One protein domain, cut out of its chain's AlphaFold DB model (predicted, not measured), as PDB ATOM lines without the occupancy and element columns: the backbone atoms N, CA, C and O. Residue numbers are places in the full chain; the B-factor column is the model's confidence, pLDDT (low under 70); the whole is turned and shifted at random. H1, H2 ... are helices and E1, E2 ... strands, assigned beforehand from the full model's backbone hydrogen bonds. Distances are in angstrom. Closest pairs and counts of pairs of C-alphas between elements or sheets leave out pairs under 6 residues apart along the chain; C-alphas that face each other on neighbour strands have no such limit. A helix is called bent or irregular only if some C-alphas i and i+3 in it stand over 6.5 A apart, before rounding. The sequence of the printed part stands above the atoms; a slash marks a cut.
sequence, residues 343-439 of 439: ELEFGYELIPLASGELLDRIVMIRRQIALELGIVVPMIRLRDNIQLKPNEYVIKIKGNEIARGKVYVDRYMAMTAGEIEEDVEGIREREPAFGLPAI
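Overview. This is residues 343 to 439 of the 439 residues of the protein "Flagellar biosynthesis protein FlhA" of Caldanaerobacter subterraneus subsp. pacificus DSM 12653 (UniProt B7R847). A strongly twisted four-stranded sheet has H1 over one face and H2 grazing it, while residues 407 to 439, with no named element, loop away beyond E4 and fold back. The 97 printed residues, under half in named elements, are mixed in class: E1 H1 H2 E2 E3 E4, with mixed sheet order E2 E1 E3 E4. The whole is only just loose, close to compact, with radius of gyration of the C-alphas 15.3 A and spans 43 by 35 by 25 A.

Along the chain. Find E1, residues 343 to 346, from C-alpha 343 at (203.036, 179.728, 192.362). E2 is 380 to 384, E3 392 to 397; E4, 400 to 406, runs 18.3 A to C-alpha 406 at (192.119, 183.427, 203.612). H1 is 348 to 354, irregular, C-alphas 349 and 352 being 7.3 A apart; H2, 357 to 372, spans 22.5 A.

Arrangement. E1 and E2 are parallel (N 344 to O 381, 2.8 A); E1 and E3 are antiparallel (N 345 to O 394, 2.8 A), as is hairpin E3 and E4 (N 395 to O 403, 2.8 A). E1, H1 H2, E2 form a strand-helix-strand unit, parallel neighbour strands joined through helices, with a right-handed crossover. H1 is on the sheet at height 7.3 A, over E1; H2 only grazes it, closest at C-alphas of Ile 362 and Ile 380, 7.9 A. Every O i to N i+4 pair is within hydrogen-bond range in H2; in H1, 1 of 3, with 3 of 4 O i to N i+3.

Size, cuts and confidence. The farthest C-alphas, Lys 398 and Glu 421, are 44.7 A apart. The printed part has no cut; no link between named elements is long; pLDDT is under 70 at 417 to 423.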
ATOM      1  N   GLU A 343     202.547 179.311 191.049       91.94
ATOM      2  CA  GLU A 343     203.036 179.728 192.362       91.94
ATOM      3  C   GLU A 343     201.868 179.812 193.350       91.94
ATOM      4  O   GLU A 343     200.770 180.242 192.997       91.94
ATOM      5  N   LEU A 344     202.109 179.413 194.594       92.75
ATOM      6  CA  LEU A 344     201.225 179.668 195.724       92.75
ATOM      7  C   LEU A 344     202.000 180.524 196.723       92.75
ATOM      8  O   LEU A 344     202.930 180.047 197.375       92.75
ATOM      9  N   GLU A 345     201.617 181.792 196.801       93.56
ATOM     10  CA  GLU A 345     202.126 182.743 197.778       93.56
ATOM     11  C   GLU A 345     201.260 182.723 199.033       93.56
ATOM     12  O   GLU A 345     200.036 182.627 198.942       93.56
ATOM     13  N   PHE A 346     201.870 182.832 200.209       93.44
ATOM     14  CA  PHE A 346     201.136 182.851 201.472       93.44
ATOM     15  C   PHE A 346     201.770 183.782 202.504       93.44
ATOM     16  O   PHE A 346     202.979 184.029 202.494       93.44
ATOM     17  N   GLY A 347     200.923 184.312 203.387       90.81
ATOM     18  CA  GLY A 347     201.327 185.083 204.554       90.81
ATOM     19  C   GLY A 347     202.031 184.224 205.606       90.81
ATOM     20  O   GLY A 347     201.954 182.993 205.607       90.81
ATOM     21  N   TYR A 348     202.735 184.880 206.528       87.69
ATOM     22  CA  TYR A 348     203.622 184.199 207.475       87.69
ATOM     23  C   TYR A 348     202.905 183.238 208.443       87.69
ATOM     24  O   TYR A 348     203.528 182.298 208.934       87.69
ATOM     25  N   GLU A 349     201.611 183.435 208.716       85.50
ATOM     26  CA  GLU A 349     200.837 182.590 209.639       85.50
ATOM     27  C   GLU A 349     200.533 181.210 209.024       85.50
ATOM     28  O   GLU A 349     200.307 180.238 209.740       85.50
ATOM     29  N   LEU A 350     200.637 181.093 207.694       87.88
ATOM     30  CA  LEU A 350     200.412 179.864 206.928       87.88
ATOM     31  C   LEU A 350     201.689 179.033 206.690       87.88
ATOM     32  O   LEU A 350     201.602 177.919 206.167       87.88
ATOM     33  N   ILE A 351     202.872 179.526 207.090       86.06
ATOM     34  CA  ILE A 351     204.162 178.816 206.935       86.06
ATOM     35  C   ILE A 351     204.137 177.390 207.530       86.06
ATOM     36  O   ILE A 351     204.625 176.468 206.861       86.06
ATOM     37  N   PRO A 352     203.569 177.153 208.736       84.62
ATOM     38  CA  PRO A 352     203.507 175.809 209.310       84.62
ATOM     39  C   PRO A 352     202.690 174.833 208.453       84.62
ATOM     40  O   PRO A 352     203.060 173.668 208.328       84.62
ATOM     41  N   LEU A 353     201.615 175.317 207.818       83.31
ATOM     42  CA  LEU A 353     200.746 174.517 206.952       83.31
ATOM     43  C   LEU A 353     201.438 174.195 205.618       83.31
ATOM     44  O   LEU A 353     201.379 173.060 205.142       83.31
ATOM     45  N   ALA A 354     202.146 175.178 205.050       80.38
ATOM     46  CA  ALA A 354     202.897 175.050 203.803       80.38
ATOM     47  C   ALA A 354     204.091 174.081 203.896       80.38
ATOM     48  O   ALA A 354     204.456 173.466 202.897       80.38
ATOM     49  N   SER A 355     204.671 173.917 205.089       73.44
ATOM     50  CA  SER A 355     205.818 173.028 205.337       73.44
ATOM     51  C   SER A 355     205.425 171.591 205.719       73.44
ATOM     52  O   SER A 355     206.304 170.765 205.952       73.44
ATOM     53  N   GLY A 356     204.124 171.294 205.807       80.44
ATOM     54  CA  GLY A 356     203.595 169.996 206.231       80.44
ATOM     55  C   GLY A 356     202.430 169.533 205.358       80.44
ATOM     56  O   GLY A 356     202.607 169.228 204.181       80.44
ATOM     57  N   GLU A 357     201.227 169.492 205.936       80.81
ATOM     58  CA  GLU A 357     200.033 168.859 205.352       80.81
ATOM     59  C   GLU A 357     199.647 169.392 203.957       80.81
ATOM     60  O   GLU A 357     199.161 168.637 203.108       80.81
ATOM     61  N   LEU A 358     199.878 170.679 203.677       87.44
ATOM     62  CA  LEU A 358     199.549 171.266 202.377       87.44
ATOM     63  C   LEU A 358     200.387 170.663 201.246       87.44
ATOM     64  O   LEU A 358     199.874 170.454 200.145       87.44
ATOM     65  N   LEU A 359     201.663 170.374 201.509       86.56
ATOM     66  CA  LEU A 359     202.578 169.827 200.512       86.56
ATOM     67  C   LEU A 359     202.129 168.424 200.084       86.56
ATOM     68  O   LEU A 359     202.039 168.145 198.885       86.56
ATOM     69  N   ASP A 360     201.737 167.590 201.046       87.62
ATOM     70  CA  ASP A 360     201.194 166.255 200.786       87.62
ATOM     71  C   ASP A 360     199.878 166.322 199.995       87.62
ATOM     72  O   ASP A 360     199.700 165.601 199.005       87.62
ATOM     73  N   ARG A 361     198.974 167.246 200.355       89.25
ATOM     74  CA  ARG A 361     197.714 167.470 199.624       89.25
ATOM     75  C   ARG A 361     197.952 167.942 198.190       89.25
ATOM     76  O   ARG A 361     197.287 167.452 197.280       89.25
ATOM     77  N   ILE A 362     198.922 168.828 197.956       90.62
ATOM     78  CA  ILE A 362     199.298 169.280 196.607       90.62
ATOM     79  C   ILE A 362     199.776 168.103 195.751       90.62
ATOM     80  O   ILE A 362     199.377 167.981 194.589       90.62
ATOM     81  N   VAL A 363     200.601 167.210 196.306       88.75
ATOM     82  CA  VAL A 363     201.066 166.011 195.592       88.75
ATOM     83  C   VAL A 363     199.889 165.099 195.231       88.75
ATOM     84  O   VAL A 363     199.812 164.628 194.091       88.75
ATOM     85  N   MET A 364     198.943 164.893 196.154       88.94
ATOM     86  CA  MET A 364     197.735 164.103 195.896       88.94
ATOM     87  C   MET A 364     196.848 164.725 194.811       88.94
ATOM     88  O   MET A 364     196.465 164.019 193.881       88.94
ATOM     89  N   ILE A 365     196.594 166.038 194.865       91.06
ATOM     90  CA  ILE A 365     195.793 166.763 193.863       91.06
ATOM     91  C   ILE A 365     196.424 166.641 192.474       91.06
ATOM     92  O   ILE A 365     195.740 166.321 191.504       91.06
ATOM     93  N   ARG A 366     197.745 166.830 192.361       91.56
ATOM     94  CA  ARG A 366     198.456 166.687 191.078       91.56
ATOM     95  C   ARG A 366     198.317 165.278 190.509       91.56
ATOM     96  O   ARG A 366     198.118 165.125 189.305       91.56
ATOM     97  N   ARG A 367     198.403 164.252 191.363       90.06
ATOM     98  CA  ARG A 367     198.216 162.853 190.961       90.06
ATOM     99  C   ARG A 367     196.778 162.580 190.519       90.06
ATOM    100  O   ARG A 367     196.587 161.899 189.517       90.06
ATOM    101  N   GLN A 368     195.793 163.114 191.236       92.25
ATOM    102  CA  GLN A 368     194.380 162.959 190.903       92.25
ATOM    103  C   GLN A 368     194.045 163.619 189.560       92.25
ATOM    104  O   GLN A 368     193.502 162.954 188.685       92.25
ATOM    105  N   ILE A 369     194.472 164.868 189.343       91.88
ATOM    106  CA  ILE A 369     194.280 165.581 188.068       91.88
ATOM    107  C   ILE A 369     194.919 164.815 186.901       91.88
ATOM    108  O   ILE A 369     194.317 164.701 185.832       91.88
ATOM    109  N   ALA A 370     196.111 164.244 187.101       91.81
ATOM    110  CA  ALA A 370     196.774 163.448 186.071       91.81
ATOM    111  C   ALA A 370     195.995 162.174 185.702       91.81
ATOM    112  O   ALA A 370     195.984 161.796 184.531       91.81
ATOM    113  N   LEU A 371     195.340 161.525 186.670       91.75
ATOM    114  CA  LEU A 371     194.550 160.310 186.444       91.75
ATOM    115  C   LEU A 371     193.160 160.599 185.861       91.75
ATOM    116  O   LEU A 371     192.712 159.861 184.990       91.75
ATOM    117  N   GLU A 372     192.486 161.652 186.327       94.25
ATOM    118  CA  GLU A 372     191.111 161.977 185.923       94.25
ATOM    119  C   GLU A 372     191.047 162.749 184.602       94.25
ATOM    120  O   GLU A 372     190.196 162.470 183.761       94.25
ATOM    121  N   LEU A 373     191.947 163.717 184.409       91.81
ATOM    122  CA  LEU A 373     191.930 164.628 183.260       91.81
ATOM    123  C   LEU A 373     193.030 164.322 182.233       91.81
ATOM    124  O   LEU A 373     193.068 164.950 181.178       91.81
ATOM    125  N   GLY A 374     193.944 163.387 182.528       89.81
ATOM    126  CA  GLY A 374     195.063 163.032 181.645       89.81
ATOM    127  C   GLY A 374     196.127 164.127 181.501       89.81
ATOM    128  O   GLY A 374     196.976 164.050 180.613       89.81
ATOM    129  N   ILE A 375     196.090 165.161 182.351       89.31
ATOM    130  CA  ILE A 375     196.982 166.325 182.282       89.31
ATOM    131  C   ILE A 375     197.954 166.306 183.463       89.31
ATOM    132  O   ILE A 375     197.552 166.300 184.624       89.31
ATOM    133  N   VAL A 376     199.255 166.375 183.175       87.69
ATOM    134  CA  VAL A 376     200.288 166.502 184.211       87.69
ATOM    135  C   VAL A 376     200.451 167.972 184.596       87.69
ATOM    136  O   VAL A 376     201.021 168.765 183.847       87.69
ATOM    137  N   VAL A 377     199.967 168.339 185.783       87.44
ATOM    138  CA  VAL A 377     200.130 169.695 186.330       87.44
ATOM    139  C   VAL A 377     201.613 169.949 186.660       87.44
ATOM    140  O   VAL A 377     202.225 169.106 187.335       87.44
ATOM    141  N   PRO A 378     202.207 171.086 186.233       87.75
ATOM    142  CA  PRO A 378     203.572 171.482 186.596       87.75
ATOM    143  C   PRO A 378     203.807 171.520 188.113       87.75
ATOM    144  O   PRO A 378     202.863 171.477 188.903       87.75
ATOM    145  N   MET A 379     205.069 171.590 188.549       83.94
ATOM    146  CA  MET A 379     205.355 171.792 189.974       83.94
ATOM    147  C   MET A 379     204.804 173.146 190.436       83.94
ATOM    148  O   MET A 379     205.027 174.159 189.778       83.94
ATOM    149  N   ILE A 380     204.078 173.136 191.555       90.12
ATOM    150  CA  ILE A 380     203.539 174.335 192.200       90.12
ATOM    151  C   ILE A 380     204.601 174.825 193.181       90.12
ATOM    152  O   ILE A 380     204.941 174.102 194.120       90.12
ATOM    153  N   ARG A 381     205.150 176.020 192.954       89.31
ATOM    154  CA  ARG A 381     206.156 176.596 193.849       89.31
ATOM    155  C   ARG A 381     205.480 177.308 195.016       89.31
ATOM    156  O   ARG A 381     204.668 178.203 194.812       89.31
ATOM    157  N   LEU A 382     205.839 176.916 196.231       90.19
ATOM    158  CA  LEU A 382     205.419 177.561 197.471       90.19
ATOM    159  C   LEU A 382     206.366 178.733 197.766       90.19
ATOM    160  O   LEU A 382     207.580 178.528 197.789       90.19
ATOM    161  N   ARG A 383     205.835 179.945 197.957       89.06
ATOM    162  CA  ARG A 383     206.624 181.136 198.311       89.06
ATOM    163  C   ARG A 383     205.986 181.871 199.486       89.06
ATOM    164  O   ARG A 383     204.789 182.135 199.482       89.06
ATOM    165  N   ASP A 384     206.781 182.248 200.472       89.75
ATOM    166  CA  ASP A 384     206.347 183.194 201.489       89.75
ATOM    167  C   ASP A 384     206.334 184.612 200.901       89.75
ATOM    168  O   ASP A 384     207.256 185.031 200.200       89.75
ATOM    169  N   ASN A 385     205.259 185.359 201.156       89.75
ATOM    170  CA  ASN A 385     205.155 186.750 200.730       89.75
ATOM    171  C   ASN A 385     204.775 187.638 201.916       89.75
ATOM    172  O   ASN A 385     203.627 187.686 202.352       89.75
ATOM    173  N   ILE A 386     205.760 188.398 202.397       85.62
ATOM    174  CA  ILE A 386     205.635 189.307 203.547       85.62
ATOM    175  C   ILE A 386     204.642 190.454 203.264       85.62
ATOM    176  O   ILE A 386     204.148 191.088 204.192       85.62
ATOM    177  N   GLN A 387     204.323 190.729 201.994       87.50
ATOM    178  CA  GLN A 387     203.348 191.757 201.612       87.50
ATOM    179  C   GLN A 387     201.888 191.291 201.744       87.50
ATOM    180  O   GLN A 387     200.986 192.130 201.719       87.50
ATOM    181  N   LEU A 388     201.635 189.982 201.868       90.31
ATOM    182  CA  LEU A 388     200.295 189.440 202.101       90.31
ATOM    183  C   LEU A 388     199.896 189.569 203.573       90.31
ATOM    184  O   LEU A 388     200.741 189.620 204.469       90.31
ATOM    185  N   LYS A 389     198.586 189.603 203.845       90.56
ATOM    186  CA  LYS A 389     198.100 189.538 205.229       90.56
ATOM    187  C   LYS A 389     198.477 188.187 205.861       90.56
ATOM    188  O   LYS A 389     198.601 187.202 205.137       90.56
ATOM    189  N   PRO A 390     198.601 188.108 207.201       88.50
ATOM    190  CA  PRO A 390     199.082 186.907 207.897       88.50
ATOM    191  C   PRO A 390     198.400 185.598 207.459       88.50
ATOM    192  O   PRO A 390     199.084 184.624 207.162       88.50
ATOM    193  N   ASN A 391     197.068 185.636 207.331       90.75
ATOM    194  CA  ASN A 391     196.186 184.507 207.007       90.75
ATOM    195  C   ASN A 391     195.790 184.424 205.525       90.75
ATOM    196  O   ASN A 391     194.816 183.763 205.181       90.75
ATOM    197  N   GLU A 392     196.465 185.154 204.642       93.00
ATOM    198  CA  GLU A 392     196.091 185.274 203.233       93.00
ATOM    199  C   GLU A 392     196.988 184.418 202.337       93.00
ATOM    200  O   GLU A 392     198.193 184.309 202.568       93.00
ATOM    201  N   TYR A 393     196.404 183.838 201.291       93.81
ATOM    202  CA  TYR A 393     197.130 183.130 200.243       93.81
ATOM    203  C   TYR A 393     196.699 183.613 198.858       93.81
ATOM    204  O   TYR A 393     195.560 184.043 198.653       93.81
ATOM    205  N   VAL A 394     197.614 183.523 197.895       94.38
ATOM    206  CA  VAL A 394     197.421 183.925 196.501       94.38
ATOM    207  C   VAL A 394     197.976 182.850 195.575       94.38
ATOM    208  O   VAL A 394     199.122 182.434 195.706       94.38
ATOM    209  N   ILE A 395     197.176 182.418 194.603       93.69
ATOM    210  CA  ILE A 395     197.596 181.488 193.552       93.69
ATOM    211  C   ILE A 395     197.907 182.290 192.294       93.69
ATOM    212  O   ILE A 395     197.045 183.017 191.786       93.69
ATOM    213  N   LYS A 396     199.117 182.117 191.763       93.06
ATOM    214  CA  LYS A 396     199.558 182.710 190.502       93.06
ATOM    215  C   LYS A 396     199.824 181.643 189.453       93.06
ATOM    216  O   LYS A 396     200.374 180.587 189.748       93.06
ATOM    217  N   ILE A 397     199.473 181.932 188.206       91.94
ATOM    218  CA  ILE A 397     199.829 181.107 187.048       91.94
ATOM    219  C   ILE A 397     200.600 181.988 186.076       91.94
ATOM    220  O   ILE A 397     200.092 183.017 185.629       91.94
ATOM    221  N   LYS A 398     201.839 181.592 185.759       88.06
ATOM    222  CA  LYS A 398     202.778 182.384 184.944       88.06
ATOM    223  C   LYS A 398     202.902 183.840 185.429       88.06
ATOM    224  O   LYS A 398     202.897 184.767 184.624       88.06
ATOM    225  N   GLY A 399     202.966 184.033 186.749       84.38
ATOM    226  CA  GLY A 399     203.094 185.344 187.399       84.38
ATOM    227  C   GLY A 399     201.799 186.158 187.545       84.38
ATOM    228  O   GLY A 399     201.809 187.164 188.250       84.38
ATOM    229  N   ASN A 400     200.677 185.732 186.951       90.00
ATOM    230  CA  ASN A 400     199.387 186.418 187.091       90.00
ATOM    231  C   ASN A 400     198.587 185.853 188.263       90.00
ATOM    232  O   ASN A 400     198.421 184.640 188.346       90.00
ATOM    233  N   GLU A 401     198.047 186.718 189.121       92.06
ATOM    234  CA  GLU A 401     197.131 186.335 190.201       92.06
ATOM    235  C   GLU A 401     195.800 185.820 189.633       92.06
ATOM    236  O   GLU A 401     195.113 186.525 188.897       92.06
ATOM    237  N   ILE A 402     195.455 184.576 189.974       93.75
ATOM    238  CA  ILE A 402     194.233 183.895 189.522       93.75
ATOM    239  C   ILE A 402     193.224 183.747 190.659       93.75
ATOM    240  O   ILE A 402     192.020 183.813 190.425       93.75
ATOM    241  N   ALA A 403     193.698 183.542 191.889       92.00
ATOM    242  CA  ALA A 403     192.836 183.377 193.050       92.00
ATOM    243  C   ALA A 403     193.507 183.906 194.316       92.00
ATOM    244  O   ALA A 403     194.727 183.833 194.463       92.00
ATOM    245  N   ARG A 404     192.683 184.392 195.241       92.50
ATOM    246  CA  ARG A 404     193.081 184.921 196.545       92.50
ATOM    247  C   ARG A 404     192.071 184.462 197.582       92.50
ATOM    248  O   ARG A 404     190.868 184.518 197.332       92.50
ATOM    249  N   GLY A 405     192.551 184.036 198.740       91.06
ATOM    250  CA  GLY A 405     191.697 183.576 199.829       91.06
ATOM    251  C   GLY A 405     192.356 183.758 201.186       91.06
ATOM    252  O   GLY A 405     193.500 184.204 201.285       91.06
ATOM    253  N   LYS A 406     191.615 183.420 202.240       90.31
ATOM    254  CA  LYS A 406     192.119 183.427 203.612       90.31
ATOM    255  C   LYS A 406     191.902 182.075 204.268       90.31
ATOM    256  O   LYS A 406     190.878 181.441 204.029       90.31
ATOM    257  N   VAL A 407     192.842 181.670 205.108       90.12
ATOM    258  CA  VAL A 407     192.770 180.451 205.919       90.12
ATOM    259  C   VAL A 407     193.273 180.779 207.318       90.12
ATOM    260  O   VAL A 407     194.264 181.483 207.456       90.12
ATOM    261  N   TYR A 408     192.597 180.266 208.342       89.62
ATOM    262  CA  TYR A 408     193.008 180.398 209.739       89.62
ATOM    263  C   TYR A 408     193.485 179.026 210.227       89.62
ATOM    264  O   TYR A 408     192.706 178.077 210.226       89.62
ATOM    265  N   VAL A 409     194.767 178.899 210.586       85.56
ATOM    266  CA  VAL A 409     195.396 177.602 210.931       85.56
ATOM    267  C   VAL A 409     194.853 177.026 212.246       85.56
ATOM    268  O   VAL A 409     194.871 175.817 212.456       85.56
ATOM    269  N   ASP A 410     194.347 177.886 213.126       86.44
ATOM    270  CA  ASP A 410     193.809 177.565 214.448       86.44
ATOM    271  C   ASP A 410     192.307 177.220 214.443       86.44
ATOM    272  O   ASP A 410     191.722 177.017 215.510       86.44
ATOM    273  N   ARG A 411     191.656 177.172 213.271       88.50
ATOM    274  CA  ARG A 411     190.196 177.024 213.147       88.50
ATOM    275  C   ARG A 411     189.806 176.021 212.070       88.50
ATOM    276  O   ARG A 411     190.569 175.720 211.159       88.50
ATOM    277  N   TYR A 412     188.569 175.547 212.159       87.81
ATOM    278  CA  TYR A 412     187.927 174.756 211.115       87.81
ATOM    279  C   TYR A 412     186.919 175.620 210.363       87.81
ATOM    280  O   TYR A 412     186.297 176.490 210.961       87.81
ATOM    281  N   MET A 413     186.756 175.359 209.064       88.44
ATOM    282  CA  MET A 413     185.702 175.964 208.254       88.44
ATOM    283  C   MET A 413     184.462 175.071 208.312       88.44
ATOM    284  O   MET A 413     184.501 173.926 207.852       88.44
ATOM    285  N   ALA A 414     183.369 175.586 208.870       86.00
ATOM    286  CA  ALA A 414     182.089 174.897 208.897       86.00
ATOM    287  C   ALA A 414     181.274 175.265 207.649       86.00
ATOM    288  O   ALA A 414     180.974 176.432 207.399       86.00
ATOM    289  N   MET A 415     180.906 174.254 206.861       83.88
ATOM    290  CA  MET A 415     180.067 174.400 205.672       83.88
ATOM    291  C   MET A 415     178.759 173.638 205.877       83.88
ATOM    292  O   MET A 415     178.794 172.472 206.270       83.88
ATOM    293  N   THR A 416     177.617 174.253 205.560       72.06
ATOM    294  CA  THR A 416     176.341 173.525 205.512       72.06
ATOM    295  C   THR A 416     176.016 173.101 204.083       72.06
ATOM    296  O   THR A 416     176.134 173.889 203.144       72.06
ATOM    297  N   ALA A 417     175.573 171.857 203.918       65.00
ATOM    298  CA  ALA A 417     174.994 171.358 202.671       65.00
ATOM    299  C   ALA A 417     173.445 171.342 202.708       65.00
ATOM    300  O   ALA A 417     172.826 170.859 201.762       65.00
ATOM    301  N   GLY A 418     172.820 171.857 203.782       66.25
ATOM    302  CA  GLY A 418     171.368 171.811 204.022       66.25
ATOM    303  C   GLY A 418     170.861 172.853 205.036       66.25
ATOM    304  O   GLY A 418     171.560 173.823 205.334       66.25
ATOM    305  N   GLU A 419     169.634 172.674 205.547       59.25
ATOM    306  CA  GLU A 419     169.028 173.565 206.556       59.25
ATOM    307  C   GLU A 419     169.781 173.490 207.898       59.25
ATOM    308  O   GLU A 419     170.138 172.411 208.364       59.25
ATOM    309  N   ILE A 420     170.062 174.655 208.489       63.00
ATOM    310  CA  ILE A 420     170.821 174.801 209.739       63.00
ATOM    311  C   ILE A 420     169.836 174.726 210.915       63.00
ATOM    312  O   ILE A 420     168.938 175.562 210.997       63.00
ATOM    313  N   GLU A 421     170.003 173.758 211.824       59.53
ATOM    314  CA  GLU A 421     169.179 173.650 213.045       59.53
ATOM    315  C   GLU A 421     169.642 174.606 214.168       59.53
ATOM    316  O   GLU A 421     168.804 175.107 214.915       59.53
ATOM    317  N   GLU A 422     170.942 174.931 214.252       63.78
ATOM    318  CA  GLU A 422     171.527 175.876 215.224       63.78
ATOM    319  C   GLU A 422     172.633 176.739 214.573       63.78
ATOM    320  O   GLU A 422     173.501 176.213 213.874       63.78
ATOM    321  N   ASP A 423     172.608 178.066 214.783       67.88
ATOM    322  CA  ASP A 423     173.638 178.991 214.266       67.88
ATOM    323  C   ASP A 423     174.923 178.853 215.104       67.88
ATOM    324  O   ASP A 423     174.885 178.943 216.333       67.88
ATOM    325  N   VAL A 424     176.062 178.618 214.447       76.69
ATOM    326  CA  VAL A 424     177.363 178.447 215.114       76.69
ATOM    327  C   VAL A 424     178.048 179.808 215.222       76.69
ATOM    328  O   VAL A 424     178.156 180.541 214.240       76.69
ATOM    329  N   GLU A 425     178.545 180.167 216.408       77.38
ATOM    330  CA  GLU A 425     179.333 181.393 216.573       77.38
ATOM    331  C   GLU A 425     180.715 181.245 215.911       77.38
ATOM    332  O   GLU A 425     181.513 180.387 216.285       77.38
ATOM    333  N   GLY A 426     181.023 182.106 214.937       83.94
ATOM    334  CA  GLY A 426     182.303 182.091 214.225       83.94
ATOM    335  C   GLY A 426     182.467 183.248 213.238       83.94
ATOM    336  O   GLY A 426     181.711 184.225 213.264       83.94
ATOM    337  N   ILE A 427     183.489 183.175 212.378       83.88
ATOM    338  CA  ILE A 427     183.771 184.235 211.403       83.88
ATOM    339  C   ILE A 427     183.027 183.905 210.114       83.88
ATOM    340  O   ILE A 427     183.449 183.056 209.343       83.88
ATOM    341  N   ARG A 428     181.963 184.659 209.830       83.75
ATOM    342  CA  ARG A 428     181.236 184.541 208.562       83.75
ATOM    343  C   ARG A 428     182.152 184.897 207.387       83.75
ATOM    344  O   ARG A 428     182.479 186.067 207.188       83.75
ATOM    345  N   GLU A 429     182.522 183.898 206.600       84.25
ATOM    346  CA  GLU A 429     183.328 184.016 205.382       84.25
ATOM    347  C   GLU A 429     182.676 183.186 204.256       84.25
ATOM    348  O   GLU A 429     181.595 182.611 204.405       84.25
ATOM    349  N   ARG A 430     183.289 183.181 203.072       84.38
ATOM    350  CA  ARG A 430     182.857 182.336 201.952       84.38
ATOM    351  C   ARG A 430     183.917 181.297 201.641       84.38
ATOM    352  O   ARG A 430     185.104 181.611 201.611       84.38
ATOM    353  N   GLU A 431     183.470 180.082 201.365       87.50
ATOM    354  CA  GLU A 431     184.354 179.007 200.934       87.50
ATOM    355  C   GLU A 431     184.941 179.323 199.535       87.50
ATOM    356  O   GLU A 431     184.209 179.783 198.651       87.50
ATOM    357  N   PRO A 432     186.259 179.145 199.323       86.56
ATOM    358  CA  PRO A 432     186.947 179.675 198.144       86.56
ATOM    359  C   PRO A 432     186.749 178.894 196.830       86.56
ATOM    360  O   PRO A 432     187.048 179.452 195.776       86.56
ATOM    361  N   ALA A 433     186.279 177.642 196.839       86.62
ATOM    362  CA  ALA A 433     186.088 176.838 195.626       86.62
ATOM    363  C   ALA A 433     184.708 177.030 194.972       86.62
ATOM    364  O   ALA A 433     184.614 177.100 193.748       86.62
ATOM    365  N   PHE A 434     183.644 177.137 195.768       85.69
ATOM    366  CA  PHE A 434     182.247 177.198 195.323       85.69
ATOM    367  C   PHE A 434     181.517 178.469 195.780       85.69
ATOM    368  O   PHE A 434     180.413 178.745 195.308       85.69
ATOM    369  N   GLY A 435     182.106 179.266 196.679       83.31
ATOM    370  CA  GLY A 435     181.541 180.545 197.129       83.31
ATOM    371  C   GLY A 435     180.366 180.412 198.099       83.31
ATOM    372  O   GLY A 435     179.594 181.371 198.258       83.31
ATOM    373  N   LEU A 436     180.215 179.239 198.721       86.06
ATOM    374  CA  LEU A 436     179.143 178.924 199.664       86.06
ATOM    375  C   LEU A 436     179.333 179.676 200.996       86.06
ATOM    376  O   LEU A 436     180.476 179.936 201.386       86.06
ATOM    377  N   PRO A 437     178.242 180.041 201.703       83.56
ATOM    378  CA  PRO A 437     178.334 180.592 203.054       83.56
ATOM    379  C   PRO A 437     179.019 179.603 204.006       83.56
ATOM    380  O   PRO A 437     178.603 178.447 204.089       83.56
ATOM    381  N   ALA A 438     180.046 180.068 204.718       84.56
ATOM    382  CA  ALA A 438     180.793 179.289 205.700       84.56
ATOM    383  C   ALA A 438     181.040 180.110 206.978       84.56
ATOM    384  O   ALA A 438     180.980 181.346 206.959       84.56
ATOM    385  N   ILE A 439     181.288 179.415 208.087       82.12
ATOM    386  CA  ILE A 439     181.560 179.998 209.413       82.12
ATOM    387  C   ILE A 439     182.893 179.488 209.957       82.12
ATOM    388  O   ILE A 439     183.225 178.313 209.661       82.12
TER     389      ILE A 439